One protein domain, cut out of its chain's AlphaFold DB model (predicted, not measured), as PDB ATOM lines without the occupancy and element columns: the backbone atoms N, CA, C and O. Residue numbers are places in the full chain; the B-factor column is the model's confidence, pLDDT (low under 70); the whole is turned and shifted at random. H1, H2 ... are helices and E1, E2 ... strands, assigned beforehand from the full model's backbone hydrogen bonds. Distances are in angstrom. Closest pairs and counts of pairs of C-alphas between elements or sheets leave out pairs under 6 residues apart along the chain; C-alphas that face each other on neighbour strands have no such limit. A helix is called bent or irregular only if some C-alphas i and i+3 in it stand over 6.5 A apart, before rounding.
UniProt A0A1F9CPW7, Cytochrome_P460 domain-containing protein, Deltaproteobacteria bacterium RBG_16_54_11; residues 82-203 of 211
ATOM      1  N   LYS A  82     137.456 147.717 139.795       98.25
ATOM      2  CA  LYS A  82     136.052 148.127 139.796       98.25
ATOM      3  C   LYS A  82     135.213 147.147 140.611       98.25
ATOM      4  O   LYS A  82     134.423 147.578 141.451       98.25
ATOM      5  N   ALA A  83     135.398 145.844 140.394       98.06
ATOM      6  CA  ALA A  83     134.681 144.817 141.150       98.06
ATOM      7  C   ALA A  83     134.978 144.902 142.656       98.06
ATOM      8  O   ALA A  83     134.062 144.813 143.475       98.06
ATOM      9  N   LEU A  84     136.243 145.123 143.018       98.38
ATOM     10  CA  LEU A  84     136.673 145.277 144.402       98.38
ATOM     11  C   LEU A  84     136.112 146.554 145.032       98.38
ATOM     12  O   LEU A  84     135.588 146.490 146.139       98.38
ATOM     13  N   TRP A  85     136.136 147.692 144.336       98.25
ATOM     14  CA  TRP A  85     135.517 148.930 144.817       98.25
ATOM     15  C   TRP A  85     134.008 148.783 145.054       98.25
ATOM     16  O   TRP A  85     133.492 149.184 146.099       98.25
ATOM     17  N   ASP A  86     133.290 148.178 144.104       98.00
ATOM     18  CA  ASP A  86     131.851 147.943 144.231       98.00
ATOM     19  C   ASP A  86     131.535 147.000 145.400       98.00
ATOM     20  O   ASP A  86     130.587 147.247 146.149       98.00
ATOM     21  N   TYR A  87     132.370 145.981 145.618       97.69
ATOM     22  CA  TYR A  87     132.269 145.101 146.779       97.69
ATOM     23  C   TYR A  87     132.492 145.851 148.100       97.69
ATOM     24  O   TYR A  87     131.661 145.753 148.999       97.69
ATOM     25  N   LEU A  88     133.552 146.658 148.211       97.88
ATOM     26  CA  LEU A  88     133.842 147.440 149.418       97.88
ATOM     27  C   LEU A  88     132.684 148.376 149.797       97.88
ATOM     28  O   LEU A  88     132.320 148.466 150.973       97.88
ATOM     29  N   LYS A  89     132.067 149.035 148.808       97.62
ATOM     30  CA  LYS A  89     130.871 149.867 149.021       97.62
ATOM     31  C   LYS A  89     129.678 149.039 149.485       97.62
ATOM     32  O   LYS A  89     129.015 149.425 150.445       97.62
ATOM     33  N   LYS A  90     129.405 147.914 148.817       97.44
ATOM     34  CA  LYS A  90     128.295 147.014 149.162       97.44
ATOM     35  C   LYS A  90     128.407 146.513 150.603       97.44
ATOM     36  O   LYS A  90     127.410 146.487 151.315       97.44
ATOM     37  N   GLU A  91     129.615 146.164 151.028       96.88
ATOM     38  CA  GLU A  91     129.901 145.698 152.386       96.88
ATOM     39  C   GLU A  91     129.885 146.820 153.427       96.88
ATOM     40  O   GLU A  91     129.910 146.528 154.619       96.88
ATOM     41  N   ASN A  92     129.861 148.091 153.005       97.75
ATOM     42  CA  ASN A  92     130.039 149.252 153.874       97.75
ATOM     43  C   ASN A  92     131.231 149.049 154.829       97.75
ATOM     44  O   ASN A  92     131.089 149.096 156.055       97.75
ATOM     45  N   TYR A  93     132.400 148.742 154.248       98.06
ATOM     46  CA  TYR A  93     133.568 148.248 154.988       98.06
ATOM     47  C   TYR A  93     133.927 149.137 156.189       98.06
ATOM     48  O   TYR A  93     134.197 148.622 157.268       98.06
ATOM     49  N   ALA A  94     133.874 150.464 156.038       97.31
ATOM     50  CA  ALA A  94     134.280 151.399 157.085       97.31
ATOM     51  C   ALA A  94     133.395 151.303 158.341       97.31
ATOM     52  O   ALA A  94     133.845 151.618 159.442       97.31
ATOM     53  N   ARG A  95     132.143 150.858 158.177       97.69
ATOM     54  CA  ARG A  95     131.191 150.645 159.271       97.69
ATOM     55  C   ARG A  95     131.189 149.205 159.777       97.69
ATOM     56  O   ARG A  95     131.027 148.989 160.973       97.69
ATOM     57  N   ASN A  96     131.303 148.240 158.871       97.88
ATOM     58  CA  ASN A  96     131.013 146.839 159.169       97.88
ATOM     59  C   ASN A  96     132.264 145.992 159.426       97.88
ATOM     60  O   ASN A  96     132.154 144.895 159.971       97.88
ATOM     61  N   TRP A  97     133.440 146.451 159.004       98.38
ATOM     62  CA  TRP A  97     134.687 145.717 159.185       98.38
ATOM     63  C   TRP A  97     135.448 146.212 160.408       98.38
ATOM     64  O   TRP A  97     135.308 147.349 160.855       98.38
ATOM     65  N   ASN A  98     136.302 145.341 160.937       98.44
ATOM     66  CA  ASN A  98     137.121 145.672 162.089       98.44
ATOM     67  C   ASN A  98     138.298 146.553 161.668       98.44
ATOM     68  O   ASN A  98     138.930 146.307 160.637       98.44
ATOM     69  N   ILE A  99     138.654 147.523 162.512       98.44
ATOM     70  CA  ILE A  99     139.980 148.143 162.440       98.44
ATOM     71  C   ILE A  99     141.024 147.070 162.773       98.44
ATOM     72  O   ILE A  99     140.780 146.169 163.580       98.44
ATOM     73  N   TRP A 100     142.187 147.160 162.131       98.25
ATOM     74  CA  TRP A 100     143.334 146.297 162.382       98.25
ATOM     75  C   TRP A 100     143.558 146.098 163.896       98.25
ATOM     76  O   TRP A 100     143.719 147.093 164.611       98.25
ATOM     77  N   PRO A 101     143.612 144.849 164.404       97.38
ATOM     78  CA  PRO A 101     143.773 144.578 165.832       97.38
ATOM     79  C   PRO A 101     144.950 145.332 166.465       97.38
ATOM     80  O   PRO A 101     146.093 145.205 166.027       97.38
ATOM     81  N   GLY A 102     144.677 146.110 167.516       95.69
ATOM     82  CA  GLY A 102     145.695 146.899 168.221       95.69
ATOM     83  C   GLY A 102     146.056 148.235 167.558       95.69
ATOM     84  O   GLY A 102     147.025 148.872 167.967       95.69
ATOM     85  N   LYS A 103     145.302 148.677 166.545       96.56
ATOM     86  CA  LYS A 103     145.366 150.039 166.000       96.56
ATOM     87  C   LYS A 103     144.081 150.800 166.317       96.56
ATOM     88  O   LYS A 103     143.015 150.212 166.460       96.56
ATOM     89  N   ASN A 104     144.207 152.120 166.365       96.81
ATOM     90  CA  ASN A 104     143.084 153.053 166.412       96.81
ATOM     91  C   ASN A 104     142.916 153.711 165.038       96.81
ATOM     92  O   ASN A 104     143.835 153.665 164.222       96.81
ATOM     93  N   ALA A 105     141.770 154.342 164.786       98.00
ATOM     94  CA  ALA A 105     141.607 155.183 163.603       98.00
ATOM     95  C   ALA A 105     142.603 156.355 163.613       98.00
ATOM     96  O   ALA A 105     142.956 156.863 164.679       98.00
ATOM     97  N   LEU A 106     143.024 156.793 162.422       98.19
ATOM     98  CA  LEU A 106     143.945 157.915 162.214       98.19
ATOM     99  C   LEU A 106     145.260 157.784 163.005       98.19
ATOM    100  O   LEU A 106     145.758 158.759 163.567       98.19
ATOM    101  N   TYR A 107     145.836 156.582 163.058       97.88
ATOM    102  CA  TYR A 107     147.160 156.391 163.647       97.88
ATOM    103  C   TYR A 107     148.250 157.019 162.756       97.88
ATOM    104  O   TYR A 107     148.054 157.106 161.541       97.88
ATOM    105  N   PRO A 108     149.404 157.437 163.315       97.62
ATOM    106  CA  PRO A 108     150.485 158.026 162.528       97.62
ATOM    107  C   PRO A 108     150.929 157.128 161.370       97.62
ATOM    108  O   PRO A 108     151.255 155.952 161.559       97.62
ATOM    109  N   GLY A 109     150.922 157.700 160.170       95.00
ATOM    110  CA  GLY A 109     151.342 157.063 158.935       95.00
ATOM    111  C   GLY A 109     152.828 157.237 158.638       95.00
ATOM    112  O   GLY A 109     153.586 157.840 159.399       95.00
ATOM    113  N   LYS A 110     153.245 156.667 157.509       91.19
ATOM    114  CA  LYS A 110     154.571 156.847 156.915       91.19
ATOM    115  C   LYS A 110     154.415 156.945 155.404       91.19
ATOM    116  O   LYS A 110     153.574 156.250 154.825       91.19
ATOM    117  N   GLU A 111     155.260 157.755 154.775       87.75
ATOM    118  CA  GLU A 111     155.347 157.811 153.316       87.75
ATOM    119  C   GLU A 111     155.568 156.405 152.726       87.75
ATOM    120  O   GLU A 111     156.283 155.595 153.326       87.75
ATOM    121  N   PRO A 112     154.938 156.065 151.584       91.38
ATOM    122  CA  PRO A 112     154.106 156.913 150.713       91.38
ATOM    123  C   PRO A 112     152.596 156.920 151.053       91.38
ATOM    124  O   PRO A 112     151.764 157.281 150.219       91.38
ATOM    125  N   HIS A 113     152.199 156.438 152.234       91.31
ATOM    126  CA  HIS A 113     150.801 156.136 152.570       91.31
ATOM    127  C   HIS A 113     150.080 157.281 153.307       91.31
ATOM    128  O   HIS A 113     148.999 157.095 153.851       91.31
ATOM    129  N   GLY A 114     150.644 158.487 153.316       93.06
ATOM    130  CA  GLY A 114     150.057 159.647 153.984       93.06
ATOM    131  C   GLY A 114     150.427 159.773 155.464       93.06
ATOM    132  O   GLY A 114     151.068 158.905 156.063       93.06
ATOM    133  N   ALA A 115     150.022 160.904 156.041       97.50
ATOM    134  CA  ALA A 115     150.408 161.318 157.387       97.50
ATOM    135  C   ALA A 115     149.635 160.570 158.481       97.50
ATOM    136  O   ALA A 115     150.166 160.350 159.569       97.50
ATOM    137  N   LEU A 116     148.392 160.175 158.200       98.56
ATOM    138  CA  LEU A 116     147.525 159.442 159.121       98.56
ATOM    139  C   LEU A 116     146.868 158.272 158.389       98.56
ATOM    140  O   LEU A 116     146.577 158.357 157.196       98.56
ATOM    141  N   LEU A 117     146.625 157.181 159.108       98.44
ATOM    142  CA  LEU A 117     146.128 155.932 158.547       98.44
ATOM    143  C   LEU A 117     144.966 155.377 159.365       98.44
ATOM    144  O   LEU A 117     144.995 155.385 160.593       98.44
ATOM    145  N   THR A 118     143.998 154.776 158.682       98.62
ATOM    146  CA  THR A 118     143.083 153.804 159.293       98.62
ATOM    147  C   THR A 118     143.119 152.535 158.457       98.62
ATOM    148  O   THR A 118     142.975 152.588 157.238       98.62
ATOM    149  N   ALA A 119     143.358 151.389 159.090       98.56
ATOM    150  CA  ALA A 119     143.403 150.101 158.407       98.56
ATOM    151  C   ALA A 119     142.213 149.250 158.846       98.56
ATOM    152  O   ALA A 119     142.075 148.986 160.036       98.56
ATOM    153  N   TYR A 120     141.401 148.814 157.894       98.81
ATOM    154  CA  TYR A 120     140.263 147.924 158.076       98.81
ATOM    155  C   TYR A 120     140.578 146.550 157.496       98.81
ATOM    156  O   TYR A 120     141.273 146.431 156.483       98.81
ATOM    157  N   VAL A 121     140.037 145.513 158.122       98.75
ATOM    158  CA  VAL A 121     140.221 144.123 157.712       98.75
ATOM    159  C   VAL A 121     138.882 143.402 157.704       98.75
ATOM    160  O   VAL A 121     138.105 143.502 158.658       98.75
ATOM    161  N   ASN A 122     138.603 142.667 156.626       98.31
ATOM    162  CA  ASN A 122     137.421 141.811 156.594       98.31
ATOM    163  C   ASN A 122     137.547 140.675 157.620       98.31
ATOM    164  O   ASN A 122     138.617 140.443 158.186       98.31
ATOM    165  N   LYS A 123     136.455 139.943 157.858       97.56
ATOM    166  CA  LYS A 123     136.427 138.881 158.873       97.56
ATOM    167  C   LYS A 123     137.549 137.848 158.688       97.56
ATOM    168  O   LYS A 123     138.239 137.524 159.646       97.56
ATOM    169  N   VAL A 124     137.772 137.390 157.453       96.88
ATOM    170  CA  VAL A 124     138.812 136.396 157.126       96.88
ATOM    171  C   VAL A 124     140.205 136.899 157.516       96.88
ATOM    172  O   VAL A 124     140.973 136.180 158.156       96.88
ATOM    173  N   ALA A 125     140.515 138.152 157.176       98.00
ATOM    174  CA  ALA A 125     141.774 138.781 157.536       98.00
ATOM    175  C   ALA A 125     141.900 138.992 159.055       98.00
ATOM    176  O   ALA A 125     142.935 138.695 159.651       98.00
ATOM    177  N   TYR A 126     140.837 139.471 159.694       98.19
ATOM    178  CA  TYR A 126     140.805 139.702 161.133       98.19
ATOM    179  C   TYR A 126     141.135 138.434 161.933       98.19
ATOM    180  O   TYR A 126     142.000 138.470 162.812       98.19
ATOM    181  N   ASP A 127     140.498 137.313 161.588       97.06
ATOM    182  CA  ASP A 127     140.701 136.028 162.259       97.06
ATOM    183  C   ASP A 127     142.162 135.558 162.115       97.06
ATOM    184  O   ASP A 127     142.796 135.183 163.101       97.06
ATOM    185  N   ALA A 128     142.753 135.687 160.919       97.00
ATOM    186  CA  ALA A 128     144.152 135.321 160.679       97.00
ATOM    187  C   ALA A 128     145.152 136.136 161.525       97.00
ATOM    188  O   ALA A 128     146.140 135.579 162.013       97.00
ATOM    189  N   ILE A 129     144.887 137.431 161.735       97.81
ATOM    190  CA  ILE A 129     145.711 138.299 162.594       97.81
ATOM    191  C   ILE A 129     145.569 137.885 164.061       97.81
ATOM    192  O   ILE A 129     146.567 137.738 164.765       97.81
ATOM    193  N   LYS A 130     144.331 137.697 164.536       97.06
ATOM    194  CA  LYS A 130     144.039 137.346 165.935       97.06
ATOM    195  C   LYS A 130     144.637 136.004 166.335       97.06
ATOM    196  O   LYS A 130     145.132 135.877 167.451       97.06
ATOM    197  N   GLU A 131     144.607 135.043 165.424       96.69
ATOM    198  CA  GLU A 131     145.159 133.703 165.616       96.69
ATOM    199  C   GLU A 131     146.655 133.613 165.310       96.69
ATOM    200  O   GLU A 131     147.241 132.542 165.451       96.69
ATOM    201  N   LYS A 132     147.289 134.723 164.907       95.88
ATOM    202  CA  LYS A 132     148.724 134.789 164.628       95.88
ATOM    203  C   LYS A 132     149.205 133.738 163.617       95.88
ATOM    204  O   LYS A 132     150.247 133.105 163.786       95.88
ATOM    205  N   ARG A 133     148.443 133.542 162.536       95.50
ATOM    206  CA  ARG A 133     148.720 132.487 161.541       95.50
ATOM    207  C   ARG A 133     149.998 132.721 160.726       95.50
ATOM    208  O   ARG A 133     150.399 131.847 159.964       95.50
ATOM    209  N   GLY A 134     150.614 133.901 160.810       95.69
ATOM    210  CA  GLY A 134     151.787 134.270 160.012       95.69
ATOM    211  C   GLY A 134     151.506 134.542 158.526       95.69
ATOM    212  O   GLY A 134     152.368 135.093 157.849       95.69
ATOM    213  N   MET A 135     150.319 134.190 158.023       95.94
ATOM    214  CA  MET A 135     149.868 134.442 156.654       95.94
ATOM    215  C   MET A 135     148.347 134.602 156.586       95.94
ATOM    216  O   MET A 135     147.607 134.052 157.407       95.94
ATOM    217  N   PHE A 136     147.882 135.325 155.575       97.12
ATOM    218  CA  PHE A 136     146.469 135.508 155.278       97.12
ATOM    219  C   PHE A 136     145.906 134.371 154.419       97.12
ATOM    220  O   PHE A 136     146.576 133.864 153.520       97.12
ATOM    221  N   SER A 137     144.650 133.999 154.671       95.56
ATOM    222  CA  SER A 137     143.898 133.056 153.834       95.56
ATOM    223  C   SER A 137     143.335 133.743 152.585       95.56
ATOM    224  O   SER A 137     143.115 134.959 152.586       95.56
ATOM    225  N   ASP A 138     143.051 132.971 151.537       96.38
ATOM    226  CA  ASP A 138     142.336 133.458 150.352       96.38
ATOM    227  C   ASP A 138     141.029 134.158 150.751       96.38
ATOM    228  O   ASP A 138     140.331 133.721 151.670       96.38
ATOM    229  N   GLY A 139     140.689 135.257 150.079       96.69
ATOM    230  CA  GLY A 139     139.538 136.077 150.460       96.69
ATOM    231  C   GLY A 139     139.863 137.185 151.465       96.69
ATOM    232  O   GLY A 139     139.009 138.031 151.720       96.69
ATOM    233  N   SER A 140     141.073 137.220 152.033       98.12
ATOM    234  CA  SER A 140     141.490 138.295 152.941       98.12
ATOM    235  C   SER A 140     141.577 139.631 152.211       98.12
ATOM    236  O   SER A 140     142.244 139.733 151.180       98.12
ATOM    237  N   ILE A 141     140.930 140.662 152.760       98.62
ATOM    238  CA  ILE A 141     140.988 142.028 152.233       98.62
ATOM    239  C   ILE A 141     141.423 142.972 153.348       98.62
ATOM    240  O   ILE A 141     140.855 142.970 154.443       98.62
ATOM    241  N   ILE A 142     142.417 143.797 153.032       98.69
ATOM    242  CA  ILE A 142     142.933 144.854 153.894       98.69
ATOM    243  C   ILE A 142     142.714 146.173 153.163       98.69
ATOM    244  O   ILE A 142     143.276 146.388 152.090       98.69
ATOM    245  N   VAL A 143     141.917 147.061 153.749       98.69
ATOM    246  CA  VAL A 143     141.703 148.422 153.247       98.69
ATOM    247  C   VAL A 143     142.480 149.372 154.135       98.69
ATOM    248  O   VAL A 143     142.288 149.392 155.345       98.69
ATOM    249  N   LYS A 144     143.351 150.180 153.547       98.44
ATOM    250  CA  LYS A 144     144.070 151.237 154.250       98.44
ATOM    251  C   LYS A 144     143.632 152.576 153.686       98.44
ATOM    252  O   LYS A 144     143.913 152.889 152.530       98.44
ATOM    253  N   GLU A 145     142.936 153.344 154.504       98.62
ATOM    254  CA  GLU A 145     142.615 154.734 154.226       98.62
ATOM    255  C   GLU A 145     143.825 155.602 154.562       98.62
ATOM    256  O   GLU A 145     144.379 155.520 155.661       98.62
ATOM    257  N   ASN A 146     144.235 156.409 153.591       98.56
ATOM    258  CA  ASN A 146     145.402 157.272 153.646       98.56
ATOM    259  C   ASN A 146     144.915 158.711 153.792       98.56
ATOM    260  O   ASN A 146     144.218 159.216 152.909       98.56
ATOM    261  N   TYR A 147     145.276 159.363 154.889       98.56
ATOM    262  CA  TYR A 147     144.821 160.705 155.230       98.56
ATOM    263  C   TYR A 147     145.975 161.710 155.216       98.56
ATOM    264  O   TYR A 147     147.127 161.387 155.525       98.56
ATOM    265  N   THR A 148     145.653 162.961 154.890       97.94
ATOM    266  CA  THR A 148     146.556 164.101 155.091       97.94
ATOM    267  C   THR A 148     146.687 164.440 156.582       97.94
ATOM    268  O   THR A 148     145.929 163.936 157.414       97.94
ATOM    269  N   ALA A 149     147.627 165.328 156.930       97.12
ATOM    270  CA  ALA A 149     147.790 165.816 158.304       97.12
ATOM    271  C   ALA A 149     146.510 166.485 158.850       97.12
ATOM    272  O   ALA A 149     146.173 166.318 160.020       97.12
ATOM    273  N   ASP A 150     145.735 167.127 157.969       97.75
ATOM    274  CA  ASP A 150     144.437 167.744 158.281       97.75
ATOM    275  C   ASP A 150     143.277 166.735 158.353       97.75
ATOM    276  O   ASP A 150     142.110 167.124 158.313       97.75
ATOM    277  N   LYS A 151     143.571 165.428 158.416       97.94
ATOM    278  CA  LYS A 151     142.582 164.339 158.480       97.94
ATOM    279  C   LYS A 151     141.641 164.286 157.270       97.94
ATOM    280  O   LYS A 151     140.520 163.790 157.378       97.94
ATOM    281  N   LYS A 152     142.087 164.747 156.097       98.19
ATOM    282  CA  LYS A 152     141.336 164.599 154.837       98.19
ATOM    283  C   LYS A 152     141.723 163.296 154.152       98.19
ATOM    284  O   LYS A 152     142.912 163.021 154.008       98.19
ATOM    285  N   LEU A 153     140.737 162.509 153.724       98.19
ATOM    286  CA  LEU A 153     140.981 161.274 152.981       98.19
ATOM    287  C   LEU A 153     141.621 161.610 151.629       98.19
ATOM    288  O   LEU A 153     141.041 162.335 150.826       98.19
ATOM    289  N   ALA A 154     142.818 161.085 151.388       98.06
ATOM    290  CA  ALA A 154     143.591 161.324 150.174       98.06
ATOM    291  C   ALA A 154     143.529 160.139 149.204       98.06
ATOM    292  O   ALA A 154     143.504 160.335 147.992       98.06
ATOM    293  N   ALA A 155     143.517 158.907 149.719       98.38
ATOM    294  CA  ALA A 155     143.404 157.697 148.909       98.38
ATOM    295  C   ALA A 155     142.995 156.490 149.756       98.38
ATOM    296  O   ALA A 155     143.282 156.435 150.951       98.38
ATOM    297  N   LEU A 156     142.456 155.460 149.116       98.31
ATOM    298  CA  LEU A 156     142.385 154.115 149.678       98.31
ATOM    299  C   LEU A 156     143.425 153.243 148.982       98.31
ATOM    300  O   LEU A 156     143.482 153.202 147.759       98.31
ATOM    301  N   THR A 157     144.225 152.516 149.749       98.19
ATOM    302  CA  THR A 157     145.126 151.476 149.237       98.19
ATOM    303  C   THR A 157     144.671 150.135 149.777       98.19
ATOM    304  O   THR A 157     144.539 149.977 150.990       98.19
ATOM    305  N   VAL A 158     144.411 149.186 148.888       98.50
ATOM    306  CA  VAL A 158     143.754 147.923 149.210       98.50
ATOM    307  C   VAL A 158     144.633 146.759 148.776       98.50
ATOM    308  O   VAL A 158     145.186 146.763 147.678       98.50
ATOM    309  N   MET A 159     144.740 145.765 149.653       98.56
ATOM    310  CA  MET A 159     145.339 144.466 149.366       98.56
ATOM    311  C   MET A 159     144.240 143.411 149.416       98.56
ATOM    312  O   MET A 159     143.515 143.332 150.407       98.56
ATOM    313  N   TYR A 160     144.120 142.601 148.368       98.44
ATOM    314  CA  TYR A 160     143.157 141.508 148.283       98.44
ATOM    315  C   TYR A 160     143.870 140.200 147.934       98.44
ATOM    316  O   TYR A 160     144.543 140.117 146.910       98.44
ATOM    317  N   LYS A 161     143.749 139.185 148.794       97.81
ATOM    318  CA  LYS A 161     144.380 137.878 148.596       97.81
ATOM    319  C   LYS A 161     143.503 136.971 147.744       97.81
ATOM    320  O   LYS A 161     142.415 136.575 148.172       97.81
ATOM    321  N   VAL A 162     143.981 136.642 146.548       97.00
ATOM    322  CA  VAL A 162     143.229 135.898 145.533       97.00
ATOM    323  C   VAL A 162     144.004 134.662 145.121       97.00
ATOM    324  O   VAL A 162     145.034 134.767 144.462       97.00
ATOM    325  N   LYS A 163     143.463 133.491 145.457       95.31
ATOM    326  CA  LYS A 163     144.072 132.193 145.162       95.31
ATOM    327  C   LYS A 163     144.609 132.110 143.731       95.31
ATOM    328  O   LYS A 163     143.843 132.226 142.774       95.31
ATOM    329  N   GLY A 164     145.909 131.862 143.589       95.50
ATOM    330  CA  GLY A 164     146.578 131.671 142.300       95.50
ATOM    331  C   GLY A 164     146.728 132.931 141.443       95.50
ATOM    332  O   GLY A 164     147.171 132.828 140.299       95.50
ATOM    333  N   TYR A 165     146.375 134.117 141.945       96.06
ATOM    334  CA  TYR A 165     146.468 135.356 141.175       96.06
ATOM    335  C   TYR A 165     147.913 135.786 140.920       96.06
ATOM    336  O   TYR A 165     148.228 136.296 139.839       96.06
ATOM    337  N   ASN A 166     148.800 135.616 141.904       93.81
ATOM    338  CA  ASN A 166     150.181 136.071 141.814       93.81
ATOM    339  C   ASN A 166     151.094 135.279 142.762       93.81
ATOM    340  O   ASN A 166     151.606 135.805 143.755       93.81
ATOM    341  N   LEU A 167     151.302 134.004 142.425       93.38
ATOM    342  CA  LEU A 167     152.000 133.015 143.256       93.38
ATOM    343  C   LEU A 167     153.375 133.489 143.752       93.38
ATOM    344  O   LEU A 167     153.760 133.214 144.887       93.38
ATOM    345  N   MET A 168     154.104 134.244 142.927       92.44
ATOM    346  CA  MET A 168     155.447 134.727 143.265       92.44
ATOM    347  C   MET A 168     155.450 135.754 144.401       92.44
ATOM    348  O   MET A 168     156.453 135.884 145.108       92.44
ATOM    349  N   VAL A 169     154.334 136.461 144.598       94.00
ATOM    350  CA  VAL A 169     154.197 137.531 145.595       94.00
ATOM    351  C   VAL A 169     152.998 137.327 146.516       94.00
ATOM    352  O   VAL A 169     152.340 138.277 146.925       94.00
ATOM    353  N   GLY A 170     152.726 136.068 146.866       94.81
ATOM    354  CA  GLY A 170     151.767 135.726 147.918       94.81
ATOM    355  C   GLY A 170     150.305 135.943 147.539       94.81
ATOM    356  O   GLY A 170     149.485 136.130 148.437       94.81
ATOM    357  N   ASP A 171     149.987 135.912 146.240       97.44
ATOM    358  CA  ASP A 171     148.619 135.990 145.712       97.44
ATOM    359  C   ASP A 171     147.895 137.320 145.974       97.44
ATOM    360  O   ASP A 171     146.668 137.415 145.924       97.44
ATOM    361  N   TRP A 172     148.662 138.389 146.197       98.12
ATOM    362  CA  TRP A 172     148.121 139.726 146.414       98.12
ATOM    363  C   TRP A 172     147.745 140.432 145.103       98.12
ATOM    364  O   TRP A 172     148.585 140.659 144.224       98.12
ATOM    365  N   PHE A 173     146.479 140.834 145.011       98.44
ATOM    366  CA  PHE A 173     145.978 141.895 144.143       98.44
ATOM    367  C   PHE A 173     146.056 143.230 144.892       98.44
ATOM    368  O   PHE A 173     145.593 143.343 146.030       98.44
ATOM    369  N   TRP A 174     146.630 144.244 144.253       98.56
ATOM    370  CA  TRP A 174     146.825 145.572 144.828       98.56
ATOM    371  C   TRP A 174     145.893 146.558 144.140       98.56
ATOM    372  O   TRP A 174     145.702 146.464 142.935       98.56
ATOM    373  N   ALA A 175     145.341 147.520 144.870       98.62
ATOM    374  CA  ALA A 175     144.601 148.625 144.270       98.62
ATOM    375  C   ALA A 175     144.821 149.930 145.031       98.62
ATOM    376  O   ALA A 175     144.972 149.939 146.253       98.62
ATOM    377  N   LYS A 176     144.802 151.043 144.303       98.62
ATOM    378  CA  LYS A 176     144.762 152.396 144.849       98.62
ATOM    379  C   LYS A 176     143.576 153.133 144.248       98.62
ATOM    380  O   LYS A 176     143.500 153.274 143.029       98.62
ATOM    381  N   TYR A 177     142.706 153.644 145.105       98.69
ATOM    382  CA  TYR A 177     141.562 154.467 144.732       98.69
ATOM    383  C   TYR A 177     141.758 155.891 145.235       98.69
ATOM    384  O   TYR A 177     142.266 156.106 146.340       98.69
ATOM    385  N   LEU A 178     141.340 156.865 144.437       98.44
ATOM    386  CA  LEU A 178     141.096 158.222 144.914       98.44
ATOM    387  C   LEU A 178     139.788 158.265 145.733       98.44
ATOM    388  O   LEU A 178     139.019 157.301 145.694       98.44
ATOM    389  N   PRO A 179     139.511 159.348 146.485       97.69
ATOM    390  CA  PRO A 179     138.324 159.428 147.342       97.69
ATOM    391  C   PRO A 179     136.989 159.301 146.592       97.69
ATOM    392  O   PRO A 179     135.997 158.876 147.173       97.69
ATOM    393  N   ASP A 180     136.967 159.633 145.300       96.50
ATOM    394  CA  ASP A 180     135.810 159.480 144.409       96.50
ATOM    395  C   ASP A 180     135.641 158.047 143.857       96.50
ATOM    396  O   ASP A 180     134.675 157.754 143.152       96.50
ATOM    397  N   GLY A 181     136.565 157.138 144.178       96.50
ATOM    398  CA  GLY A 181     136.592 155.766 143.680       96.50
ATOM    399  C   GLY A 181     137.323 155.583 142.352       96.50
ATOM    400  O   GLY A 181     137.377 154.458 141.849       96.50
ATOM    401  N   LYS A 182     137.919 156.636 141.774       98.44
ATOM    402  CA  LYS A 182     138.759 156.500 140.581       98.44
ATOM    403  C   LYS A 182     139.952 155.597 140.884       98.44
ATOM    404  O   LYS A 182     140.694 155.827 141.839       98.44
ATOM    405  N   ILE A 183     140.167 154.600 140.031       98.62
ATOM    406  CA  ILE A 183     141.306 153.685 140.123       98.62
ATOM    407  C   ILE A 183     142.562 154.427 139.661       98.62
ATOM    408  O   ILE A 183     142.667 154.839 138.507       98.62
ATOM    409  N   ALA A 184     143.507 154.622 140.575       98.19
ATOM    410  CA  ALA A 184     144.812 155.214 140.292       98.19
ATOM    411  C   ALA A 184     145.865 154.150 139.938       98.19
ATOM    412  O   ALA A 184     146.795 154.438 139.191       98.19
ATOM    413  N   ALA A 185     145.732 152.941 140.485       98.31
ATOM    414  CA  ALA A 185     146.546 151.776 140.152       98.31
ATOM    415  C   ALA A 185     145.809 150.500 140.569       98.31
ATOM    416  O   ALA A 185     145.082 150.520 141.564       98.31
ATOM    417  N   GLU A 186     146.022 149.391 139.864       98.44
ATOM    418  CA  GLU A 186     145.470 148.091 140.243       98.44
ATOM    419  C   GLU A 186     146.274 146.900 139.695       98.44
ATOM    420  O   GLU A 186     147.075 147.043 138.772       98.44
ATOM    421  N   GLY A 187     146.044 145.712 140.252       98.19
ATOM    422  CA  GLY A 187     146.607 144.457 139.771       98.19
ATOM    423  C   GLY A 187     147.946 144.097 140.401       98.19
ATOM    424  O   GLY A 187     148.116 144.146 141.622       98.19
ATOM    425  N   ARG A 188     148.905 143.693 139.563       97.69
ATOM    426  CA  ARG A 188     150.282 143.357 139.953       97.69
ATOM    427  C   ARG A 188     151.151 144.617 139.896       97.69
ATOM    428  O   ARG A 188     151.949 144.786 138.987       97.69
ATOM    429  N   VAL A 189     150.925 145.539 140.827       97.56
ATOM    430  CA  VAL A 189     151.577 146.858 140.810       97.56
ATOM    431  C   VAL A 189     153.014 146.751 141.331       97.56
ATOM    432  O   VAL A 189     153.220 146.610 142.538       97.56
ATOM    433  N   ASP A 190     154.002 146.858 140.440       97.00
ATOM    434  CA  ASP A 190     155.428 146.657 140.757       97.00
ATOM    435  C   ASP A 190     155.921 147.512 141.928       97.00
ATOM    436  O   ASP A 190     156.566 146.998 142.838       97.00
ATOM    437  N   ALA A 191     155.555 148.797 141.970       95.56
ATOM    438  CA  ALA A 191     155.952 149.690 143.060       95.56
ATOM    439  C   ALA A 191     155.418 149.228 144.431       95.56
ATOM    440  O   ALA A 191     156.125 149.303 145.438       95.56
ATOM    441  N   CYS A 192     154.184 148.709 144.477       96.75
ATOM    442  CA  CYS A 192     153.608 148.144 145.698       96.75
ATOM    443  C   CYS A 192     154.351 146.865 146.092       96.75
ATOM    444  O   CYS A 192     154.785 146.728 147.235       96.75
ATOM    445  N   ILE A 193     154.548 145.966 145.126       97.38
ATOM    446  CA  ILE A 193     155.216 144.679 145.315       97.38
ATOM    447  C   ILE A 193     156.647 144.871 145.816       97.38
ATOM    448  O   ILE A 193     157.039 144.237 146.795       97.38
ATOM    449  N   GLN A 194     157.429 145.743 145.182       96.81
ATOM    450  CA  GLN A 194     158.839 145.943 145.500       96.81
ATOM    451  C   GLN A 194     159.021 146.433 146.938       96.81
ATOM    452  O   GLN A 194     159.794 145.841 147.690       96.81
ATOM    453  N   CYS A 195     158.270 147.459 147.349       96.50
ATOM    454  CA  CYS A 195     158.337 147.959 148.720       96.50
ATOM    455  C   CYS A 195     157.874 146.885 149.711       96.50
ATOM    456  O   CYS A 195     158.574 146.582 150.675       96.50
ATOM    457  N   HIS A 196     156.726 146.253 149.461       97.19
ATOM    458  CA  HIS A 196     156.159 145.268 150.380       97.19
ATOM    459  C   HIS A 196     156.962 143.957 150.459       97.19
ATOM    460  O   HIS A 196     156.863 143.238 151.456       97.19
ATOM    461  N   SER A 197     157.808 143.657 149.470       97.00
ATOM    462  CA  SER A 197     158.668 142.464 149.450       97.00
ATOM    463  C   SER A 197     159.679 142.423 150.596       97.00
ATOM    464  O   SER A 197     160.076 141.335 151.014       97.00
ATOM    465  N   MET A 198     160.032 143.568 151.191       96.06
ATOM    466  CA  MET A 198     160.839 143.597 152.420       96.06
ATOM    467  C   MET A 198     160.155 142.876 153.593       96.06
ATOM    468  O   MET A 198     160.822 142.390 154.500       96.06
ATOM    469  N   ALA A 199     158.824 142.775 153.565       97.00
ATOM    470  CA  ALA A 199     158.022 142.060 154.546       97.00
ATOM    471  C   ALA A 199     157.529 140.699 154.024       97.00
ATOM    472  O   ALA A 199     156.528 140.184 154.518       97.00
ATOM    473  N   LYS A 200     158.215 140.078 153.052       96.56
ATOM    474  CA  LYS A 200     157.831 138.765 152.494       96.56
ATOM    475  C   LYS A 200     157.648 137.686 153.569       96.56
ATOM    476  O   LYS A 200     156.709 136.902 153.492       96.56
ATOM    477  N   ALA A 201     158.495 137.679 154.601       96.31
ATOM    478  CA  ALA A 201     158.390 136.742 155.727       96.31
ATOM    479  C   ALA A 201     157.168 136.987 156.639       96.31
ATOM    480  O   ALA A 201     156.836 136.129 157.457       96.31
ATOM    481  N   ASN A 202     156.522 138.145 156.502       97.62
ATOM    482  CA  ASN A 202     155.297 138.548 157.188       97.62
ATOM    483  C   ASN A 202     154.137 138.701 156.185       97.62
ATOM    484  O   ASN A 202     153.319 139.608 156.302       97.62
ATOM    485  N   ASP A 203     154.127 137.866 155.143       97.62
ATOM    486  CA  ASP A 203     153.113 137.847 154.084       97.62
ATOM    487  C   ASP A 203     152.902 139.195 153.373       97.62
ATOM    488  O   ASP A 203     151.786 139.555 153.008       97.62
TER     489      ASP A 203
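What this domain is: This is residues 82 to 203 of the 211 residues of the protein "Cytochrome_P460 domain-containing protein" of Deltaproteobacteria bacterium RBG_16_54_11 (UniProt A0A1F9CPW7). A twisted sheet of five strands has H1 and H2 over one face and H3 beside the strands at its level, and H4 grazes it with residues 190 to 193 from the side away from H1. The long loop of residues 97 to 115 pairs briefly with edge strand E1. The printed part has 122 residues, in order H1 H2 E1 H3 E2 E3 E4 E5 H4; the antiparallel sheet runs E1 E2 E3 E4 E5 and the class is mixed. It is compact, with a radius of gyration of the C-alphas of 13.7 A and spans of 37 by 30 by 29 A.

How they stand to each other: Start at H1, residues 82 to 90: its height over the sheet is 9.9 A, and it runs across the strands, at 77 degrees on the local plane to E4, residues 172 to 177. H2, residues 93 to 96, is on the same face; its closest C-alpha pair with E1, residues 116 to 121, is Ala 94 and Tyr 120, 7.0 A. Look next at E2, residues 141 to 147, antiparallel to E1: N 120 and O 143 are 2.8 A apart. H3, residues 123 to 130, stands at the sheet's level; C-alphas 125 and 141, its closest with E2, are 6.3 A apart. E2, E3 at 153 to 161, E4 and E5 at 183 to 187 form a meander, each strand the antiparallel neighbour of the one before; N 144 and O 157, N 158 and O 175, and N 176 and O 185 are each 2.8 A apart. H4, residues 190 to 202, only grazes the sheet; its closest C-alphas to E4 are Cys 192 and Trp 174, 7.3 A. Every O i to N i+4 pair is within hydrogen-bond range in H1 and H3, but 4 of 9 in H4, with 7 of 10 O i to N i+3 pairs; H2 is too short for an i+4 pair.

Where its parts are: Find C-alpha 82 at (136.052, 148.127, 139.796), where H1 begins its 12.2 A. E1 spans 17.0 A, E2 19.3 A, E4 16.2 A; the longest strand, E3, runs 24.0 A from C-alpha 153 at (140.981, 161.274, 152.981). H4, 18.3 A long, ends at C-alpha 202 at (155.297, 138.548, 157.188); it is irregular, C-alphas 198 and 201 being 8.0 A apart.

The domain as a whole: The two C-alphas farthest apart, Asp 150 and Gly 164, are 39.5 A apart. The link from H2 to E1 is long, with 19 residues. The printed part has no cut, and no printed residue is under 70 in pLDDT.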